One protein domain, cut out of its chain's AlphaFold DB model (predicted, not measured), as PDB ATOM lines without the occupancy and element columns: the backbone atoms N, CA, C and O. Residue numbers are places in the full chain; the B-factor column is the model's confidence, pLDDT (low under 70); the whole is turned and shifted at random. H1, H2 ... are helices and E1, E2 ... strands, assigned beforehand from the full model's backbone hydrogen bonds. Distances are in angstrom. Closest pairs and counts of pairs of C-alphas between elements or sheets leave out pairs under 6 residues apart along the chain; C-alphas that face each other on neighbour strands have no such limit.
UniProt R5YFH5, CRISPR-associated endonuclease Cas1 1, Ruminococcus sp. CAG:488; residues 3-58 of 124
ATOM      1  N   VAL A   3     149.332 132.355 119.939       95.44
ATOM      2  CA  VAL A   3     150.246 132.114 118.821       95.44
ATOM      3  C   VAL A   3     150.114 130.650 118.439       95.44
ATOM      4  O   VAL A   3     150.221 129.781 119.301       95.44
ATOM      5  N   TYR A   4     149.869 130.392 117.157       95.56
ATOM      6  CA  TYR A   4     149.774 129.047 116.605       95.56
ATOM      7  C   TYR A   4     150.847 128.861 115.533       95.56
ATOM      8  O   TYR A   4     150.926 129.657 114.596       95.56
ATOM      9  N   GLY A   5     151.657 127.814 115.663       93.38
ATOM     10  CA  GLY A   5     152.691 127.441 114.697       93.38
ATOM     11  C   GLY A   5     153.106 125.990 114.909       93.38
ATOM     12  O   GLY A   5     153.132 125.531 116.043       93.38
ATOM     13  N   ASP A   6     153.370 125.247 113.833       91.44
ATOM     14  CA  ASP A   6     153.786 123.833 113.888       91.44
ATOM     15  C   ASP A   6     152.864 122.921 114.727       91.44
ATOM     16  O   ASP A   6     153.312 121.984 115.382       91.44
ATOM     17  N   ASN A   7     151.551 123.195 114.704       92.38
ATOM     18  CA  ASN A   7     150.528 122.541 115.538       92.38
ATOM     19  C   ASN A   7     150.722 122.709 117.054       92.38
ATOM     20  O   ASN A   7     150.149 121.963 117.847       92.38
ATOM     21  N   ILE A   8     151.505 123.707 117.458       95.50
ATOM     22  CA  ILE A   8     151.706 124.113 118.842       95.50
ATOM     23  C   ILE A   8     150.936 125.412 119.073       95.50
ATOM     24  O   ILE A   8     151.097 126.395 118.345       95.50
ATOM     25  N   GLU A   9     150.109 125.410 120.113       96.44
ATOM     26  CA  GLU A   9     149.426 126.596 120.619       96.44
ATOM     27  C   GLU A   9     150.180 127.149 121.831       96.44
ATOM     28  O   GLU A   9     150.600 126.408 122.720       96.44
ATOM     29  N   SER A  10     150.381 128.463 121.867       95.19
ATOM     30  CA  SER A  10     151.028 129.164 122.974       95.19
ATOM     31  C   SER A  10     150.234 130.396 123.383       95.19
ATOM     32  O   SER A  10     149.775 131.170 122.539       95.19
ATOM     33  N   HIS A  11     150.118 130.610 124.694       95.06
ATOM     34  CA  HIS A  11     149.448 131.771 125.271       95.06
ATOM     35  C   HIS A  11     150.474 132.731 125.860       95.06
ATOM     36  O   HIS A  11     151.266 132.359 126.721       95.06
ATOM     37  N   VAL A  12     150.415 133.984 125.422       94.19
ATOM     38  CA  VAL A  12     151.268 135.059 125.934       94.19
ATOM     39  C   VAL A  12     150.385 136.156 126.534       94.19
ATOM     40  O   VAL A  12     149.526 136.683 125.812       94.19
ATOM     41  N   PRO A  13     150.535 136.511 127.822       95.19
ATOM     42  CA  PRO A  13     149.852 137.661 128.413       95.19
ATOM     43  C   PRO A  13     150.185 138.942 127.646       95.19
ATOM     44  O   PRO A  13     151.341 139.209 127.345       95.19
ATOM     45  N   ILE A  14     149.169 139.731 127.281       92.44
ATOM     46  CA  ILE A  14     149.378 140.946 126.467       92.44
ATOM     47  C   ILE A  14     150.026 142.070 127.286       92.44
ATOM     48  O   ILE A  14     150.765 142.876 126.733       92.44
ATOM     49  N   GLU A  15     149.761 142.114 128.589       88.50
ATOM     50  CA  GLU A  15     150.272 143.138 129.508       88.50
ATOM     51  C   GLU A  15     151.795 143.117 129.684       88.50
ATOM     52  O   GLU A  15     152.389 144.159 129.950       88.50
ATOM     53  N   ASP A  16     152.422 141.963 129.448       89.50
ATOM     54  CA  ASP A  16     153.873 141.780 129.546       89.50
ATOM     55  C   ASP A  16     154.602 142.029 128.215       89.50
ATOM     56  O   ASP A  16     155.828 141.930 128.132       89.50
ATOM     57  N   ILE A  17     153.869 142.346 127.141       92.12
ATOM     58  CA  ILE A  17     154.437 142.528 125.805       92.12
ATOM     59  C   ILE A  17     154.724 144.011 125.559       92.12
ATOM     60  O   ILE A  17     153.815 144.829 125.463       92.12
ATOM     61  N   TYR A  18     156.002 144.350 125.367       90.56
ATOM     62  CA  TYR A  18     156.410 145.689 124.922       90.56
ATOM     63  C   TYR A  18     156.304 145.868 123.399       90.56
ATOM     64  O   TYR A  18     155.947 146.938 122.906       90.56
ATOM     65  N   SER A  19     156.618 144.829 122.628       93.81
ATOM     66  CA  SER A  19     156.478 144.841 121.173       93.81
ATOM     67  C   SER A  19     156.398 143.429 120.596       93.81
ATOM     68  O   SER A  19     156.823 142.460 121.222       93.81
ATOM     69  N   VAL A  20     155.853 143.319 119.384       95.75
ATOM     70  CA  VAL A  20     155.796 142.085 118.591       95.75
ATOM     71  C   VAL A  20     156.446 142.342 117.237       95.75
ATOM     72  O   VAL A  20     156.190 143.371 116.616       95.75
ATOM     73  N   VAL A  21     157.266 141.407 116.764       96.94
ATOM     74  CA  VAL A  21     157.869 141.451 115.425       96.94
ATOM     75  C   VAL A  21     157.296 140.307 114.597       96.94
ATOM     76  O   VAL A  21     157.453 139.141 114.950       96.94
ATOM     77  N   ILE A  22     156.612 140.648 113.508       96.56
ATOM     78  CA  ILE A  22     156.087 139.703 112.527       96.56
ATOM     79  C   ILE A  22     157.087 139.618 111.378       96.56
ATOM     80  O   ILE A  22     157.096 140.456 110.476       96.56
ATOM     81  N   ASP A  23     157.950 138.609 111.458       96.31
ATOM     82  CA  ASP A  23     159.053 138.415 110.516       96.31
ATOM     83  C   ASP A  23     158.724 137.413 109.393       96.31
ATOM     84  O   ASP A  23     159.184 137.532 108.260       96.31
ATOM     85  N   ASN A  24     157.862 136.434 109.679       91.62
ATOM     86  CA  ASN A  24     157.450 135.436 108.697       91.62
ATOM     87  C   ASN A  24     156.346 135.985 107.774       91.62
ATOM     88  O   ASN A  24     155.256 136.324 108.231       91.62
ATOM     89  N   ARG A  25     156.587 135.976 106.457       87.31
ATOM     90  CA  ARG A  25     155.630 136.428 105.425       87.31
ATOM     91  C   ARG A  25     154.346 135.597 105.342       87.31
ATOM     92  O   ARG A  25     153.348 136.086 104.824       87.31
ATOM     93  N   ALA A  26     154.376 134.352 105.811       92.12
ATOM     94  CA  ALA A  26     153.207 133.478 105.874       92.12
ATOM     95  C   ALA A  26     152.424 133.627 107.191       92.12
ATOM     96  O   ALA A  26     151.434 132.926 107.397       92.12
ATOM     97  N   ALA A  27     152.862 134.503 108.101       94.62
ATOM     98  CA  ALA A  27     152.152 134.745 109.344       94.62
ATOM     99  C   ALA A  27     150.870 135.545 109.099       94.62
ATOM    100  O   ALA A  27     150.840 136.514 108.340       94.62
ATOM    101  N   TYR A  28     149.822 135.173 109.826       94.94
ATOM    102  CA  TYR A  28     148.566 135.906 109.870       94.94
ATOM    103  C   TYR A  28     148.378 136.481 111.266       94.94
ATOM    104  O   TYR A  28     148.596 135.804 112.270       94.94
ATOM    105  N   ILE A  29     147.932 137.729 111.330       95.69
ATOM    106  CA  ILE A  29     147.551 138.382 112.577       95.69
ATOM    107  C   ILE A  29     146.151 138.964 112.424       95.69
ATOM    108  O   ILE A  29     145.822 139.587 111.416       95.69
ATOM    109  N   SER A  30     145.304 138.739 113.425       96.69
ATOM    110  CA  SER A  30     143.953 139.291 113.419       96.69
ATOM    111  C   SER A  30     143.967 140.785 113.758       96.69
ATOM    112  O   SER A  30     144.790 141.256 114.549       96.69
ATOM    113  N   VAL A  31     142.989 141.527 113.232       95.88
ATOM    114  CA  VAL A  31     142.770 142.938 113.595       95.88
ATOM    115  C   VAL A  31     142.552 143.094 115.107       95.88
ATOM    116  O   VAL A  31     143.047 144.045 115.714       95.88
ATOM    117  N   GLN A  32     141.864 142.141 115.745       95.25
ATOM    118  CA  GLN A  32     141.654 142.139 117.193       95.25
ATOM    119  C   GLN A  32     142.977 142.025 117.960       95.25
ATOM    120  O   GLN A  32     143.182 142.746 118.934       95.25
ATOM    121  N   THR A  33     143.900 141.172 117.511       95.31
ATOM    122  CA  THR A  33     145.224 141.036 118.131       95.31
ATOM    123  C   THR A  33     146.008 142.343 118.020       95.31
ATOM    124  O   THR A  33     146.481 142.841 119.039       95.31
ATOM    125  N   VAL A  34     146.082 142.942 116.822       94.50
ATOM    126  CA  VAL A  34     146.796 144.218 116.601       94.50
ATOM    127  C   VAL A  34     146.213 145.335 117.466       94.50
ATOM    128  O   VAL A  34     146.949 146.028 118.162       94.50
ATOM    129  N   THR A  35     144.889 145.493 117.483       93.44
ATOM    130  CA  THR A  35     144.234 146.556 118.263       93.44
ATOM    131  C   THR A  35     144.348 146.337 119.772       93.44
ATOM    132  O   THR A  35     144.480 147.307 120.517       93.44
ATOM    133  N   THR A  36     144.352 145.088 120.245       93.38
ATOM    134  CA  THR A  36     144.532 144.777 121.672       93.38
ATOM    135  C   THR A  36     145.972 145.028 122.125       93.38
ATOM    136  O   THR A  36     146.173 145.634 123.174       93.38
ATOM    137  N   LEU A  37     146.965 144.642 121.313       93.69
ATOM    138  CA  LEU A  37     148.378 144.978 121.530       93.69
ATOM    139  C   LEU A  37     148.579 146.496 121.567       93.69
ATOM    140  O   LEU A  37     149.148 147.019 122.523       93.69
ATOM    141  N   ALA A  38     148.011 147.209 120.590       91.44
ATOM    142  CA  ALA A  38     148.069 148.661 120.547       91.44
ATOM    143  C   ALA A  38     147.486 149.276 121.824       91.44
ATOM    144  O   ALA A  38     148.156 150.085 122.444       91.44
ATOM    145  N   ARG A  39     146.308 148.845 122.297       90.44
ATOM    146  CA  ARG A  39     145.700 149.346 123.551       90.44
ATOM    147  C   ARG A  39     146.546 149.080 124.799       90.44
ATOM    148  O   ARG A  39     146.482 149.857 125.748       90.44
ATOM    149  N   ALA A  40     147.316 147.995 124.804       90.44
ATOM    150  CA  ALA A  40     148.239 147.668 125.889       90.44
ATOM    151  C   ALA A  40     149.551 148.472 125.835       90.44
ATOM    152  O   ALA A  40     150.295 148.491 126.810       90.44
ATOM    153  N   GLY A  41     149.823 149.180 124.734       88.81
ATOM    154  CA  GLY A  41     151.066 149.937 124.542       88.81
ATOM    155  C   GLY A  41     152.134 149.188 123.769       88.81
ATOM    156  O   GLY A  41     153.235 149.715 123.637       88.81
ATOM    157  N   ALA A  42     151.804 148.021 123.219       92.31
ATOM    158  CA  ALA A  42     152.731 147.218 122.450       92.31
ATOM    159  C   ALA A  42     152.771 147.652 120.981       92.31
ATOM    160  O   ALA A  42     151.740 147.677 120.304       92.31
ATOM    161  N   ALA A  43     153.965 147.952 120.467       93.44
ATOM    162  CA  ALA A  43     154.167 148.202 119.040       93.44
ATOM    163  C   ALA A  43     154.244 146.887 118.251       93.44
ATOM    164  O   ALA A  43     154.812 145.906 118.733       93.44
ATOM    165  N   VAL A  44     153.719 146.868 117.024       96.00
ATOM    166  CA  VAL A  44     153.815 145.697 116.132       96.00
ATOM    167  C   VAL A  44     154.623 146.063 114.898       96.00
ATOM    168  O   VAL A  44     154.230 146.961 114.159       96.00
ATOM    169  N   TYR A  45     155.737 145.376 114.674       96.88
ATOM    170  CA  TYR A  45     156.609 145.560 113.517       96.88
ATOM    171  C   TYR A  45     156.329 144.486 112.469       96.88
ATOM    172  O   TYR A  45     156.142 143.322 112.817       96.88
ATOM    173  N   PHE A  46     156.338 144.873 111.198       96.81
ATOM    174  CA  PHE A  46     156.205 143.974 110.055       96.81
ATOM    175  C   PHE A  46     157.474 144.046 109.214       96.81
ATOM    176  O   PHE A  46     157.900 145.148 108.850       96.81
ATOM    177  N   CYS A  47     158.070 142.893 108.922       96.19
ATOM    178  CA  CYS A  47     159.288 142.804 108.126       96.19
ATOM    179  C   CYS A  47     159.005 142.489 106.649       96.19
ATOM    180  O   CYS A  47     157.983 141.896 106.305       96.19
ATOM    181  N   ASP A  48     159.922 142.894 105.770       94.56
ATOM    182  CA  ASP A  48     159.940 142.506 104.354       94.56
ATOM    183  C   ASP A  48     160.625 141.142 104.110       94.56
ATOM    184  O   ASP A  48     160.983 140.423 105.039       94.56
ATOM    185  N   GLU A  49     160.833 140.761 102.840       94.75
ATOM    186  CA  GLU A  49     161.592 139.552 102.461       94.75
ATOM    187  C   GLU A  49     163.047 139.522 102.939       94.75
ATOM    188  O   GLU A  49     163.673 138.466 102.884       94.75
ATOM    189  N   LYS A  50     163.606 140.654 103.364       95.00
ATOM    190  CA  LYS A  50     164.981 140.753 103.859       95.00
ATOM    191  C   LYS A  50     165.038 140.738 105.381       95.00
ATOM    192  O   LYS A  50     166.112 140.986 105.927       95.00
ATOM    193  N   HIS A  51     163.920 140.450 106.052       94.62
ATOM    194  CA  HIS A  51     163.799 140.499 107.508       94.62
ATOM    195  C   HIS A  51     164.050 141.911 108.069       94.62
ATOM    196  O   HIS A  51     164.482 142.084 109.210       94.62
ATOM    197  N   ILE A  52     163.795 142.945 107.257       95.38
ATOM    198  CA  ILE A  52     163.940 144.346 107.649       95.38
ATOM    199  C   ILE A  52     162.557 144.885 108.020       95.38
ATOM    200  O   ILE A  52     161.638 144.793 107.205       95.38
ATOM    201  N   PRO A  53     162.378 145.494 109.208       95.62
ATOM    202  CA  PRO A  53     161.130 146.165 109.556       95.62
ATOM    203  C   PRO A  53     160.783 147.260 108.537       95.62
ATOM    204  O   PRO A  53     161.504 148.251 108.413       95.62
ATOM    205  N   THR A  54     159.671 147.098 107.820       95.62
ATOM    206  CA  THR A  54     159.189 148.039 106.790       95.62
ATOM    207  C   THR A  54     157.904 148.755 107.182       95.62
ATOM    208  O   THR A  54     157.620 149.832 106.658       95.62
ATOM    209  N   ALA A  55     157.151 148.214 108.138       94.88
ATOM    210  CA  ALA A  55     155.997 148.886 108.717       94.88
ATOM    211  C   ALA A  55     155.940 148.691 110.232       94.88
ATOM    212  O   ALA A  55     156.417 147.693 110.775       94.88
ATOM    213  N   VAL A  56     155.320 149.652 110.918       95.38
ATOM    214  CA  VAL A  56     155.061 149.583 112.356       95.38
ATOM    215  C   VAL A  56     153.652 150.084 112.661       95.38
ATOM    216  O   VAL A  56     153.239 151.147 112.199       95.38
ATOM    217  N   ASN A  57     152.907 149.324 113.460       92.38
ATOM    218  CA  ASN A  57     151.717 149.814 114.136       92.38
ATOM    219  C   ASN A  57     152.144 150.477 115.446       92.38
ATOM    220  O   ASN A  57     152.602 149.806 116.373       92.38
ATOM    221  N   LEU A  58     152.016 151.801 115.499       87.31
ATOM    222  CA  LEU A  58     152.283 152.566 116.707       87.31
ATOM    223  C   LEU A  58     151.014 152.632 117.567       87.31
ATOM    224  O   LEU A  58     149.959 153.016 117.056       87.31
TER     225      LEU A  58
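What this domain is: This is residues 3 to 58 of the 124 residues of the protein "CRISPR-associated endonuclease Cas1 1" of Ruminococcus sp. CAG:488 (UniProt R5YFH5). A small sheet of three strands, E3, E4 and E5, has one helix, H1, packed on it, and a separate two-strand hairpin, E1 and E2, is set off from both at the far end of a link. The printed part has 56 residues, with five named strands and one named helix in the order E1 E2 E3 H1 E4 E5. The larger sheet has the order E3 E4 E5 and is mixed; E1 and E2 are antiparallel, and the class is mixed, helices and strands. The whole is compact, with a radius of gyration of the C-alphas of 11.5 A and spans of 30 by 30 by 18 A.

Where its parts are: Find C-alpha 3 at (150.246, 132.114, 118.821), where E1, residues 3 to 5, begins. E2 follows at residues 8 to 11, 10.3 A long, and E3 at residues 19 to 22, 10.1 A long. Look next for C-alpha 31 at (142.770, 142.938, 113.595), from which H1 runs through residue 40 for 14.3 A. E4, residues 43 to 47, is 13.2 A long. E5, residues 53 to 57, is 11.1 A long and ends at C-alpha 57, at (151.717, 149.814, 114.136).

How they stand to each other: Begin at the hairpin E1 and E2, antiparallel at 167 degrees, where N 8 and O 5 are 2.8 A apart. E1 and E2 are apart from E3, H1, E4 and E5. In the larger sheet, E3 and E4 are parallel at 22 degrees, with N 22 and O 45 at 2.8 A. E4 is the inner strand; its hairpin with E5 is antiparallel at 151 degrees, with N 57 and O 44 at 2.8 A. H1 is on this sheet, forming two layers, a helix on one face of a sheet; the closest C-alphas of H1 and E4 are those of Leu 37 and Ala 43, 7.1 A apart. The closest of H1 and E5 are those of Ala 38 and Asn 57, at 7.5 A, while E3 and H1 are near each other. E3, H1 and E4 make a strand-helix-strand unit, two parallel neighbour strands joined through a helix, and its crossover is right-handed. In H1 every O i to N i+4 pair is within hydrogen-bond range.

The domain as a whole: Look for the two C-alphas farthest apart, those of Asn 7 and Leu 58, 30.1 A from each other. The printed part has no cut. The links E1 to E2, H1 to E4 and E4 to E5 are tight, E2 to E3 and E3 to H1 are short, and no link is long. The mean pLDDT of the printed part is 93.8, and no printed residue is under 70.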